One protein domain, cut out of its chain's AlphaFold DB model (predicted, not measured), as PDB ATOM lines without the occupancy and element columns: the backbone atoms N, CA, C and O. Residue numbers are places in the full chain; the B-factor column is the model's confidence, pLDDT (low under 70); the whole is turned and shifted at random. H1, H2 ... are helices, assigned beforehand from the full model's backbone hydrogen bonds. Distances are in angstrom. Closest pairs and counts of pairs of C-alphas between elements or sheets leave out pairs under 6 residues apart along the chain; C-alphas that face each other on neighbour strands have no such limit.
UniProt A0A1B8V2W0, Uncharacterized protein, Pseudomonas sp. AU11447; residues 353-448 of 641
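This is residues 353 to 448 of the 641 residues of an uncharacterized protein of Pseudomonas sp. AU11447 (UniProt A0A1B8V2W0). Two groups of three helices make an elongated body: H1, H2 and H3 at one end, then H4 packed across the hairpin of H5 and H6. Residues 398 to 413 loop back along one side. The 96 printed residues include six named helices, H1 to H6 in order, and no named strand: all helix. The whole is compact, radius of gyration of the C-alphas 12.8 A, spanning 42 by 25 by 23 A.

H1 is residues 355 to 365, from C-alpha 355 at (107.816, 130.073, 109.186); H2 is 368 to 374, H3 377 to 382. H4, 385 to 397, measures 18.0 A; H5, 414 to 427, 19.9 A; H6, 430 to 442, 18.5 A, ending at C-alpha 442 (120.394, 150.666, 123.287).

H1 and H2 form a hairpin; their closest C-alphas, Phe 362 and Asp 370, are 5.0 A apart. H4 touches H5 at a steep tilt of 58 degrees, closest C-alphas Ala 385 and Phe 417, 5.3 A. Every O i to N i+4 pair is within hydrogen-bond range in H1, H4 and H6; 2 of 3 in H2, 1 of 2 in H3, 8 of 10 in H5.

The printed part has no cut. The link H4 to H5 is long; pLDDT is under 70 at residues 407 to 409.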
ATOM      1  N   SER A 353     102.351 129.622 108.967       90.75
ATOM      2  CA  SER A 353     102.420 128.270 108.390       90.75
ATOM      3  C   SER A 353     103.655 128.031 107.500       90.75
ATOM      4  O   SER A 353     104.028 126.882 107.248       90.75
ATOM      5  N   HIS A 354     104.322 129.108 107.076       91.31
ATOM      6  CA  HIS A 354     105.531 129.122 106.249       91.31
ATOM      7  C   HIS A 354     106.760 129.650 107.001       91.31
ATOM      8  O   HIS A 354     107.742 130.086 106.392       91.31
ATOM      9  N   ALA A 355     106.743 129.572 108.336       93.06
ATOM     10  CA  ALA A 355     107.816 130.073 109.186       93.06
ATOM     11  C   ALA A 355     109.198 129.504 108.826       93.06
ATOM     12  O   ALA A 355     110.195 130.221 108.901       93.06
ATOM     13  N   ARG A 356     109.287 128.233 108.401       92.50
ATOM     14  CA  ARG A 356     110.567 127.636 107.991       92.50
ATOM     15  C   ARG A 356     111.109 128.297 106.726       92.50
ATOM     16  O   ARG A 356     112.267 128.693 106.723       92.50
ATOM     17  N   GLU A 357     110.292 128.455 105.689       91.94
ATOM     18  CA  GLU A 357     110.709 129.111 104.447       91.94
ATOM     19  C   GLU A 357     111.097 130.585 104.665       91.94
ATOM     20  O   GLU A 357     112.043 131.066 104.040       91.94
ATOM     21  N   LEU A 358     110.420 131.292 105.579       93.81
ATOM     22  CA  LEU A 358     110.794 132.655 105.984       93.81
ATOM     23  C   LEU A 358     112.145 132.693 106.717       93.81
ATOM     24  O   LEU A 358     112.964 133.571 106.438       93.81
ATOM     25  N   CYS A 359     112.405 131.729 107.607       94.44
ATOM     26  CA  CYS A 359     113.710 131.586 108.256       94.44
ATOM     27  C   CYS A 359     114.807 131.318 107.222       94.44
ATOM     28  O   CYS A 359     115.809 132.024 107.221       94.44
ATOM     29  N   ASP A 360     114.595 130.374 106.300       92.25
ATOM     30  CA  ASP A 360     115.567 130.031 105.256       92.25
ATOM     31  C   ASP A 360     115.895 131.248 104.365       92.25
ATOM     32  O   ASP A 360     117.051 131.463 103.988       92.25
ATOM     33  N   LEU A 361     114.889 132.075 104.043       91.88
ATOM     34  CA  LEU A 361     115.075 133.332 103.314       91.88
ATOM     35  C   LEU A 361     116.001 134.285 104.074       91.88
ATOM     36  O   LEU A 361     117.007 134.727 103.516       91.88
ATOM     37  N   PHE A 362     115.703 134.551 105.347       94.56
ATOM     38  CA  PHE A 362     116.539 135.408 106.185       94.56
ATOM     39  C   PHE A 362     117.954 134.846 106.364       94.56
ATOM     40  O   PHE A 362     118.924 135.581 106.205       94.56
ATOM     41  N   GLU A 363     118.103 133.555 106.651       94.25
ATOM     42  CA  GLU A 363     119.402 132.907 106.867       94.25
ATOM     43  C   GLU A 363     120.292 132.975 105.616       94.25
ATOM     44  O   GLU A 363     121.516 133.087 105.722       94.25
ATOM     45  N   SER A 364     119.688 132.973 104.423       90.06
ATOM     46  CA  SER A 364     120.412 133.096 103.155       90.06
ATOM     47  C   SER A 364     120.861 134.524 102.820       90.06
ATOM     48  O   SER A 364     121.915 134.702 102.202       90.06
ATOM     49  N   SER A 365     120.086 135.543 103.206       89.88
ATOM     50  CA  SER A 365     120.311 136.938 102.802       89.88
ATOM     51  C   SER A 365     120.948 137.796 103.897       89.88
ATOM     52  O   SER A 365     121.731 138.704 103.602       89.88
ATOM     53  N   LEU A 366     120.597 137.523 105.158       90.94
ATOM     54  CA  LEU A 366     120.837 138.357 106.334       90.94
ATOM     55  C   LEU A 366     120.428 139.825 106.107       90.94
ATOM     56  O   LEU A 366     121.126 140.748 106.540       90.94
ATOM     57  N   SER A 367     119.335 140.045 105.369       89.56
ATOM     58  CA  SER A 367     118.815 141.377 105.058       89.56
ATOM     59  C   SER A 367     117.875 141.888 106.152       89.56
ATOM     60  O   SER A 367     117.201 141.112 106.829       89.56
ATOM     61  N   THR A 368     117.812 143.211 106.316       88.50
ATOM     62  CA  THR A 368     116.875 143.852 107.249       88.50
ATOM     63  C   THR A 368     115.424 143.598 106.854       88.50
ATOM     64  O   THR A 368     114.610 143.297 107.720       88.50
ATOM     65  N   ASP A 369     115.124 143.624 105.553       87.62
ATOM     66  CA  ASP A 369     113.781 143.347 105.048       87.62
ATOM     67  C   ASP A 369     113.321 141.942 105.442       87.62
ATOM     68  O   ASP A 369     112.215 141.792 105.944       87.62
ATOM     69  N   ASP A 370     114.167 140.920 105.278       89.94
ATOM     70  CA  ASP A 370     113.831 139.544 105.665       89.94
ATOM     71  C   ASP A 370     113.810 139.359 107.188       89.94
ATOM     72  O   ASP A 370     113.010 138.570 107.692       89.94
ATOM     73  N   PHE A 371     114.632 140.114 107.929       91.62
ATOM     74  CA  PHE A 371     114.625 140.090 109.391       91.62
ATOM     75  C   PHE A 371     113.257 140.484 109.958       91.62
ATOM     76  O   PHE A 371     112.762 139.816 110.862       91.62
ATOM     77  N   TYR A 372     112.608 141.505 109.388       89.06
ATOM     78  CA  TYR A 372     111.266 141.914 109.814       89.06
ATOM     79  C   TYR A 372     110.236 140.784 109.700       89.06
ATOM     80  O   TYR A 372     109.358 140.670 110.549       89.06
ATOM     81  N   TRP A 373     110.359 139.909 108.698       89.50
ATOM     82  CA  TRP A 373     109.405 138.811 108.501       89.50
ATOM     83  C   TRP A 373     109.610 137.640 109.453       89.50
ATOM     84  O   TRP A 373     108.662 136.892 109.679       89.50
ATOM     85  N   ILE A 374     110.800 137.497 110.043       93.12
ATOM     86  CA  ILE A 374     111.057 136.469 111.058       93.12
ATOM     87  C   ILE A 374     110.766 136.940 112.487       93.12
ATOM     88  O   ILE A 374     110.875 136.129 113.405       93.12
ATOM     89  N   LEU A 375     110.391 138.209 112.706       91.19
ATOM     90  CA  LEU A 375     109.930 138.727 114.005       91.19
ATOM     91  C   LEU A 375     108.506 138.234 114.315       91.19
ATOM     92  O   LEU A 375     107.583 139.010 114.526       91.19
ATOM     93  N   ARG A 376     108.335 136.914 114.317       90.69
ATOM     94  CA  ARG A 376     107.091 136.184 114.576       90.69
ATOM     95  C   ARG A 376     107.393 135.033 115.532       90.69
ATOM     96  O   ARG A 376     108.468 134.438 115.396       90.69
ATOM     97  N   PRO A 377     106.506 134.677 116.476       90.75
ATOM     98  CA  PRO A 377     106.772 133.621 117.457       90.75
ATOM     99  C   PRO A 377     107.232 132.294 116.832       90.75
ATOM    100  O   PRO A 377     108.195 131.683 117.301       90.75
ATOM    101  N   GLU A 378     106.598 131.881 115.740       92.31
ATOM    102  CA  GLU A 378     106.853 130.640 115.009       92.31
ATOM    103  C   GLU A 378     108.243 130.668 114.369       92.31
ATOM    104  O   GLU A 378     109.017 129.722 114.507       92.31
ATOM    105  N   CYS A 379     108.614 131.782 113.735       94.38
ATOM    106  CA  CYS A 379     109.937 131.960 113.136       94.38
ATOM    107  C   CYS A 379     111.034 132.040 114.208       94.38
ATOM    108  O   CYS A 379     112.060 131.364 114.115       94.38
ATOM    109  N   LEU A 380     110.798 132.799 115.282       93.81
ATOM    110  CA  LEU A 380     111.739 132.998 116.386       93.81
ATOM    111  C   LEU A 380     112.028 131.726 117.188       93.81
ATOM    112  O   LEU A 380     112.988 131.715 117.957       93.81
ATOM    113  N   GLN A 381     111.248 130.655 117.026       92.50
ATOM    114  CA  GLN A 381     111.550 129.324 117.567       92.50
ATOM    115  C   GLN A 381     112.389 128.462 116.612       92.50
ATOM    116  O   GLN A 381     113.092 127.556 117.066       92.50
ATOM    117  N   LEU A 382     112.338 128.736 115.307       95.06
ATOM    118  CA  LEU A 382     112.917 127.895 114.257       95.06
ATOM    119  C   LEU A 382     114.228 128.427 113.683       95.06
ATOM    120  O   LEU A 382     115.075 127.606 113.317       95.06
ATOM    121  N   VAL A 383     114.377 129.752 113.608       96.38
ATOM    122  CA  VAL A 383     115.532 130.423 113.004       96.38
ATOM    123  C   VAL A 383     116.830 130.041 113.710       96.38
ATOM    124  O   VAL A 383     116.865 129.863 114.941       96.38
ATOM    125  N   ASP A 384     117.893 129.916 112.925       96.25
ATOM    126  CA  ASP A 384     119.248 129.681 113.389       96.25
ATOM    127  C   ASP A 384     119.782 130.859 114.221       96.25
ATOM    128  O   ASP A 384     119.779 132.028 113.816       96.25
ATOM    129  N   ALA A 385     120.288 130.533 115.411       95.00
ATOM    130  CA  ALA A 385     120.793 131.526 116.348       95.00
ATOM    131  C   ALA A 385     122.071 132.205 115.839       95.00
ATOM    132  O   ALA A 385     122.271 133.395 116.109       95.00
ATOM    133  N   ALA A 386     122.911 131.494 115.077       95.69
ATOM    134  CA  ALA A 386     124.123 132.069 114.503       95.69
ATOM    135  C   ALA A 386     123.789 133.099 113.417       95.69
ATOM    136  O   ALA A 386     124.412 134.161 113.369       95.69
ATOM    137  N   SER A 387     122.770 132.847 112.600       96.50
ATOM    138  CA  SER A 387     122.286 133.778 111.574       96.50
ATOM    139  C   SER A 387     121.721 135.068 112.175       96.50
ATOM    140  O   SER A 387     122.175 136.157 111.814       96.50
ATOM    141  N   VAL A 388     120.840 134.967 113.180       95.69
ATOM    142  CA  VAL A 388     120.352 136.138 113.939       95.69
ATOM    143  C   VAL A 388     121.515 136.895 114.582       95.69
ATOM    144  O   VAL A 388     121.605 138.115 114.470       95.69
ATOM    145  N   THR A 389     122.456 136.181 115.203       95.00
ATOM    146  CA  THR A 389     123.636 136.786 115.835       95.00
ATOM    147  C   THR A 389     124.508 137.536 114.830       95.00
ATOM    148  O   THR A 389     124.925 138.664 115.090       95.00
ATOM    149  N   ASN A 390     124.786 136.933 113.672       95.00
ATOM    150  CA  ASN A 390     125.591 137.551 112.623       95.00
ATOM    151  C   ASN A 390     124.923 138.818 112.082       95.00
ATOM    152  O   ASN A 390     125.611 139.827 111.917       95.00
ATOM    153  N   TYR A 391     123.606 138.786 111.860       95.31
ATOM    154  CA  TYR A 391     122.835 139.965 111.472       95.31
ATOM    155  C   TYR A 391     122.931 141.070 112.530       95.31
ATOM    156  O   TYR A 391     123.368 142.173 112.215       95.31
ATOM    157  N   LEU A 392     122.619 140.771 113.796       94.25
ATOM    158  CA  LEU A 392     122.628 141.775 114.867       94.25
ATOM    159  C   LEU A 392     124.007 142.410 115.060       94.25
ATOM    160  O   LEU A 392     124.101 143.626 115.207       94.25
ATOM    161  N   ILE A 393     125.081 141.618 115.025       93.31
ATOM    162  CA  ILE A 393     126.447 142.139 115.163       93.31
ATOM    163  C   ILE A 393     126.835 142.993 113.962       93.31
ATOM    164  O   ILE A 393     127.434 144.049 114.154       93.31
ATOM    165  N   LYS A 394     126.486 142.568 112.741       92.69
ATOM    166  CA  LYS A 394     126.730 143.353 111.526       92.69
ATOM    167  C   LYS A 394     126.016 144.703 111.618       92.69
ATOM    168  O   LYS A 394     126.681 145.734 111.578       92.69
ATOM    169  N   THR A 395     124.706 144.701 111.847       91.19
ATOM    170  CA  THR A 395     123.888 145.920 111.925       91.19
ATOM    171  C   THR A 395     124.333 146.838 113.066       91.19
ATOM    172  O   THR A 395     124.382 148.057 112.905       91.19
ATOM    173  N   ALA A 396     124.723 146.279 114.218       90.94
ATOM    174  CA  ALA A 396     125.244 147.061 115.339       90.94
ATOM    175  C   ALA A 396     126.629 147.659 115.045       90.94
ATOM    176  O   ALA A 396     126.924 148.773 115.473       90.94
ATOM    177  N   SER A 397     127.477 146.944 114.298       88.69
ATOM    178  CA  SER A 397     128.802 147.434 113.895       88.69
ATOM    179  C   SER A 397     128.750 148.569 112.870       88.69
ATOM    180  O   SER A 397     129.687 149.356 112.792       88.69
ATOM    181  N   GLU A 398     127.647 148.681 112.126       88.25
ATOM    182  CA  GLU A 398     127.366 149.781 111.193       88.25
ATOM    183  C   GLU A 398     126.815 151.038 111.907       88.25
ATOM    184  O   GLU A 398     126.453 152.012 111.251       88.25
ATOM    185  N   GLU A 399     126.766 151.039 113.248       73.69
ATOM    186  CA  GLU A 399     126.262 152.132 114.097       73.69
ATOM    187  C   GLU A 399     124.826 152.573 113.754       73.69
ATOM    188  O   GLU A 399     124.478 153.756 113.852       73.69
ATOM    189  N   SER A 400     123.965 151.621 113.367       72.50
ATOM    190  CA  SER A 400     122.558 151.918 113.083       72.50
ATOM    191  C   SER A 400     121.894 152.621 114.272       72.50
ATOM    192  O   SER A 400     121.929 152.154 115.412       72.50
ATOM    193  N   LYS A 401     121.261 153.766 113.989       71.31
ATOM    194  CA  LYS A 401     120.490 154.539 114.973       71.31
ATOM    195  C   LYS A 401     119.140 153.907 115.300       71.31
ATOM    196  O   LYS A 401     118.556 154.271 116.314       71.31
ATOM    197  N   PHE A 402     118.661 153.014 114.441       77.81
ATOM    198  CA  PHE A 402     117.346 152.394 114.543       77.81
ATOM    199  C   PHE A 402     117.494 150.963 115.034       77.81
ATOM    200  O   PHE A 402     118.379 150.234 114.563       77.81
ATOM    201  N   SER A 403     116.649 150.586 115.990       84.12
ATOM    202  CA  SER A 403     116.570 149.206 116.442       84.12
ATOM    203  C   SER A 403     115.917 148.376 115.342       84.12
ATOM    204  O   SER A 403     114.891 148.789 114.795       84.12
ATOM    205  N   PRO A 404     116.441 147.181 115.020       84.56
ATOM    206  CA  PRO A 404     115.764 146.283 114.090       84.56
ATOM    207  C   PRO A 404     114.434 145.749 114.658       84.56
ATOM    208  O   PRO A 404     113.717 145.052 113.949       84.56
ATOM    209  N   PHE A 405     114.114 146.070 115.917       84.19
ATOM    210  CA  PHE A 405     112.891 145.691 116.623       84.19
ATOM    211  C   PHE A 405     111.866 146.837 116.731       84.19
ATOM    212  O   PHE A 405     110.766 146.613 117.230       84.19
ATOM    213  N   ASP A 406     112.210 148.059 116.300       72.31
ATOM    214  CA  ASP A 406     111.331 149.227 116.449       72.31
ATOM    215  C   ASP A 406     109.992 149.010 115.720       72.31
ATOM    216  O   ASP A 406     109.962 148.728 114.521       72.31
ATOM    217  N   GLY A 407     108.878 149.182 116.444       65.69
ATOM    218  CA  GLY A 407     107.516 149.062 115.904       65.69
ATOM    219  C   GLY A 407     106.849 147.692 116.069       65.69
ATOM    220  O   GLY A 407     105.722 147.534 115.607       65.69
ATOM    221  N   PHE A 408     107.495 146.730 116.741       65.56
ATOM    222  CA  PHE A 408     106.960 145.378 116.941       65.56
ATOM    223  C   PHE A 408     106.794 145.034 118.427       65.56
ATOM    224  O   PHE A 408     107.746 145.084 119.201       65.56
ATOM    225  N   GLU A 409     105.589 144.614 118.822       68.44
ATOM    226  CA  GLU A 409     105.291 144.086 120.163       68.44
ATOM    227  C   GLU A 409     105.531 142.566 120.214       68.44
ATOM    228  O   GLU A 409     104.613 141.779 120.443       68.44
ATOM    229  N   VAL A 410     106.761 142.123 119.937       76.81
ATOM    230  CA  VAL A 410     107.099 140.689 119.882       76.81
ATOM    231  C   VAL A 410     108.083 140.330 120.988       76.81
ATOM    232  O   VAL A 410     109.166 140.906 121.093       76.81
ATOM    233  N   GLU A 411     107.725 139.340 121.809       86.12
ATOM    234  CA  GLU A 411     108.615 138.810 122.842       86.12
ATOM    235  C   GLU A 411     109.695 137.928 122.203       86.12
ATOM    236  O   GLU A 411     109.440 136.820 121.726       86.12
ATOM    237  N   ILE A 412     110.933 138.424 122.192       88.75
ATOM    238  CA  ILE A 412     112.065 137.691 121.626       88.75
ATOM    239  C   ILE A 412     112.583 136.674 122.657       88.75
ATOM    240  O   ILE A 412     112.944 137.063 123.772       88.75
ATOM    241  N   PRO A 413     112.721 135.377 122.303       89.69
ATOM    242  CA  PRO A 413     113.263 134.344 123.182       89.69
ATOM    243  C   PRO A 413     114.788 134.485 123.322       89.69
ATOM    244  O   PRO A 413     115.568 133.649 122.857       89.69
ATOM    245  N   TRP A 414     115.238 135.551 123.991       89.69
ATOM    246  CA  TRP A 414     116.649 135.923 124.129       89.69
ATOM    247  C   TRP A 414     117.536 134.813 124.691       89.69
ATOM    248  O   TRP A 414     118.724 134.768 124.382       89.69
ATOM    249  N   TYR A 415     116.971 133.880 125.459       86.19
ATOM    250  CA  TYR A 415     117.687 132.706 125.954       86.19
ATOM    251  C   TYR A 415     118.310 131.855 124.828       86.19
ATOM    252  O   TYR A 415     119.336 131.224 125.066       86.19
ATOM    253  N   ARG A 416     117.736 131.858 123.610       92.00
ATOM    254  CA  ARG A 416     118.292 131.163 122.432       92.00
ATOM    255  C   ARG A 416     119.487 131.902 121.832       92.00
ATOM    256  O   ARG A 416     120.451 131.269 121.420       92.00
ATOM    257  N   PHE A 417     119.413 133.229 121.770       93.62
ATOM    258  CA  PHE A 417     120.336 134.048 120.977       93.62
ATOM    259  C   PHE A 417     121.498 134.615 121.801       93.62
ATOM    260  O   PHE A 417     122.626 134.685 121.323       93.62
ATOM    261  N   VAL A 418     121.262 134.986 123.063       90.81
ATOM    262  CA  VAL A 418     122.270 135.615 123.935       90.81
ATOM    263  C   VAL A 418     123.553 134.785 124.101       90.81
ATOM    264  O   VAL A 418     124.623 135.402 124.107       90.81
ATOM    265  N   PRO A 419     123.522 133.443 124.241       89.69
ATOM    266  CA  PRO A 419     124.751 132.650 124.322       89.69
ATOM    267  C   PRO A 419     125.664 132.829 123.098       89.69
ATOM    268  O   PRO A 419     126.844 133.142 123.262       89.69
ATOM    269  N   GLU A 420     125.097 132.732 121.895       92.94
ATOM    270  CA  GLU A 420     125.810 132.873 120.620       92.94
ATOM    271  C   GLU A 420     126.325 134.309 120.423       92.94
ATOM    272  O   GLU A 420     127.488 134.528 120.071       92.94
ATOM    273  N   ILE A 421     125.503 135.313 120.762       94.12
ATOM    274  CA  ILE A 421     125.911 136.725 120.739       94.12
ATOM    275  C   ILE A 421     127.121 136.946 121.654       94.12
ATOM    276  O   ILE A 421     128.098 137.575 121.248       94.12
ATOM    277  N   LYS A 422     127.109 136.400 122.876       90.06
ATOM    278  CA  LYS A 422     128.240 136.511 123.815       90.06
ATOM    279  C   LYS A 422     129.506 135.857 123.278       90.06
ATOM    280  O   LYS A 422     130.589 136.411 123.473       90.06
ATOM    281  N   GLU A 423     129.397 134.701 122.633       91.31
ATOM    282  CA  GLU A 423     130.544 134.027 122.025       91.31
ATOM    283  C   GLU A 423     131.154 134.873 120.904       91.31
ATOM    284  O   GLU A 423     132.352 135.174 120.933       91.31
ATOM    285  N   LYS A 424     130.327 135.369 119.982       92.69
ATOM    286  CA  LYS A 424     130.783 136.246 118.900       92.69
ATOM    287  C   LYS A 424     131.369 137.564 119.398       92.69
ATOM    288  O   LYS A 424     132.397 137.995 118.880       92.69
ATOM    289  N   LEU A 425     130.786 138.182 120.426       91.25
ATOM    290  CA  LEU A 425     131.328 139.398 121.042       91.25
ATOM    291  C   LEU A 425     132.728 139.175 121.628       91.25
ATOM    292  O   LEU A 425     133.576 140.061 121.525       91.25
ATOM    293  N   ARG A 426     133.012 137.998 122.207       89.25
ATOM    294  CA  ARG A 426     134.353 137.655 122.722       89.25
ATOM    295  C   ARG A 426     135.405 137.556 121.616       89.25
ATOM    296  O   ARG A 426     136.577 137.782 121.901       89.25
ATOM    297  N   ALA A 427     135.000 137.232 120.388       91.38
ATOM    298  CA  ALA A 427     135.897 137.143 119.237       91.38
ATOM    299  C   ALA A 427     136.245 138.515 118.622       91.38
ATOM    300  O   ALA A 427     137.172 138.606 117.815       91.38
ATOM    301  N   LEU A 428     135.529 139.585 118.985       91.00
ATOM    302  CA  LEU A 428     135.786 140.938 118.491       91.00
ATOM    303  C   LEU A 428     136.965 141.605 119.215       91.00
ATOM    304  O   LEU A 428     137.244 141.351 120.386       91.00
ATOM    305  N   GLN A 429     137.627 142.536 118.522       91.00
ATOM    306  CA  GLN A 429     138.626 143.411 119.141       91.00
ATOM    307  C   GLN A 429     137.974 144.303 120.215       91.00
ATOM    308  O   GLN A 429     136.839 144.734 120.009       91.00
ATOM    309  N   PRO A 430     138.674 144.659 121.312       86.25
ATOM    310  CA  PRO A 430     138.081 145.378 122.446       86.25
ATOM    311  C   PRO A 430     137.305 146.651 122.074       86.25
ATOM    312  O   PRO A 430     136.201 146.857 122.569       86.25
ATOM    313  N   ASN A 431     137.837 147.466 121.156       86.31
ATOM    314  CA  ASN A 431     137.173 148.698 120.720       86.31
ATOM    315  C   ASN A 431     135.889 148.413 119.924       86.31
ATOM    316  O   ASN A 431     134.860 149.025 120.184       86.31
ATOM    317  N   ALA A 432     135.932 147.456 118.990       87.06
ATOM    318  CA  ALA A 432     134.762 147.066 118.200       87.06
ATOM    319  C   ALA A 432     133.691 146.404 119.077       87.06
ATOM    320  O   ALA A 432     132.506 146.696 118.948       87.06
ATOM    321  N   ARG A 433     134.117 145.565 120.027       89.56
ATOM    322  CA  ARG A 433     133.243 144.948 121.021       89.56
ATOM    323  C   ARG A 433     132.498 145.999 121.843       89.56
ATOM    324  O   ARG A 433     131.293 145.868 122.005       89.56
ATOM    325  N   ALA A 434     133.192 147.030 122.330       84.31
ATOM    326  CA  ALA A 434     132.577 148.090 123.128       84.31
ATOM    327  C   ALA A 434     131.512 148.874 122.340       84.31
ATOM    328  O   ALA A 434     130.450 149.166 122.885       84.31
ATOM    329  N   VAL A 435     131.766 149.164 121.057       88.06
ATOM    330  CA  VAL A 435     130.788 149.824 120.172       88.06
ATOM    331  C   VAL A 435     129.551 148.949 119.978       88.06
ATOM    332  O   VAL A 435     128.433 149.405 120.213       88.06
ATOM    333  N   VAL A 436     129.740 147.675 119.623       90.81
ATOM    334  CA  VAL A 436     128.628 146.738 119.395       90.81
ATOM    335  C   VAL A 436     127.826 146.507 120.680       90.81
ATOM    336  O   VAL A 436     126.604 146.580 120.646       90.81
ATOM    337  N   GLU A 437     128.478 146.285 121.826       89.69
ATOM    338  CA  GLU A 437     127.793 146.136 123.121       89.69
ATOM    339  C   GLU A 437     126.982 147.389 123.492       89.69
ATOM    340  O   GLU A 437     125.885 147.260 124.034       89.69
ATOM    341  N   ALA A 438     127.479 148.591 123.176       85.31
ATOM    342  CA  ALA A 438     126.757 149.836 123.424       85.31
ATOM    343  C   ALA A 438     125.506 149.975 122.541       85.31
ATOM    344  O   ALA A 438     124.468 150.415 123.030       85.31
ATOM    345  N   VAL A 439     125.579 149.597 121.260       89.62
ATOM    346  CA  VAL A 439     124.423 149.629 120.346       89.62
ATOM    347  C   VAL A 439     123.396 148.559 120.720       89.62
ATOM    348  O   VAL A 439     122.225 148.882 120.882       89.62
ATOM    349  N   LEU A 440     123.827 147.318 120.962       90.69
ATOM    350  CA  LEU A 440     122.935 146.238 121.401       90.69
ATOM    351  C   LEU A 440     122.251 146.567 122.739       90.69
ATOM    352  O   LEU A 440     121.084 146.235 122.921       90.69
ATOM    353  N   GLY A 441     122.948 147.253 123.650       85.50
ATOM    354  CA  GLY A 441     122.360 147.751 124.894       85.50
ATOM    355  C   GLY A 441     121.272 148.806 124.670       85.50
ATOM    356  O   GLY A 441     120.254 148.770 125.351       85.50
ATOM    357  N   LYS A 442     121.440 149.702 123.684       84.88
ATOM    358  CA  LYS A 442     120.394 150.666 123.287       84.88
ATOM    359  C   LYS A 442     119.170 149.994 122.668       84.88
ATOM    360  O   LYS A 442     118.084 150.543 122.764       84.88
ATOM    361  N   TRP A 443     119.348 148.836 122.037       86.56
ATOM    362  CA  TRP A 443     118.254 148.003 121.526       86.56
ATOM    363  C   TRP A 443     117.687 147.046 122.584       86.56
ATOM    364  O   TRP A 443     116.950 146.131 122.234       86.56
ATOM    365  N   GLU A 444     118.075 147.212 123.852       85.31
ATOM    366  CA  GLU A 444     117.593 146.422 124.990       85.31
ATOM    367  C   GLU A 444     117.882 144.913 124.891       85.31
ATOM    368  O   GLU A 444     117.242 144.088 125.542       85.31
ATOM    369  N   VAL A 445     118.909 144.520 124.124       88.75
ATOM    370  CA  VAL A 445     119.351 143.122 124.073       88.75
ATOM    371  C   VAL A 445     119.945 142.742 125.440       88.75
ATOM    372  O   VAL A 445     120.932 143.356 125.866       88.75
ATOM    373  N   PRO A 446     119.430 141.708 126.137       86.81
ATOM    374  CA  PRO A 446     119.808 141.391 127.516       86.81
ATOM    375  C   PRO A 446     121.142 140.632 127.585       86.81
ATOM    376  O   PRO A 446     121.236 139.465 127.971       86.81
ATOM    377  N   LEU A 447     122.229 141.309 127.210       83.62
ATOM    378  CA  LEU A 447     123.588 140.764 127.255       83.62
ATOM    379  C   LEU A 447     124.106 140.601 128.691       83.62
ATOM    380  O   LEU A 447     125.007 139.794 128.943       83.62
ATOM    381  N   ARG A 448     123.546 141.350 129.644       75.94
ATOM    382  CA  ARG A 448     123.930 141.342 131.061       75.94
ATOM    383  C   ARG A 448     122.756 140.858 131.921       75.94
ATOM    384  O   ARG A 448     121.614 141.132 131.565       75.94
TER     385      ARG A 448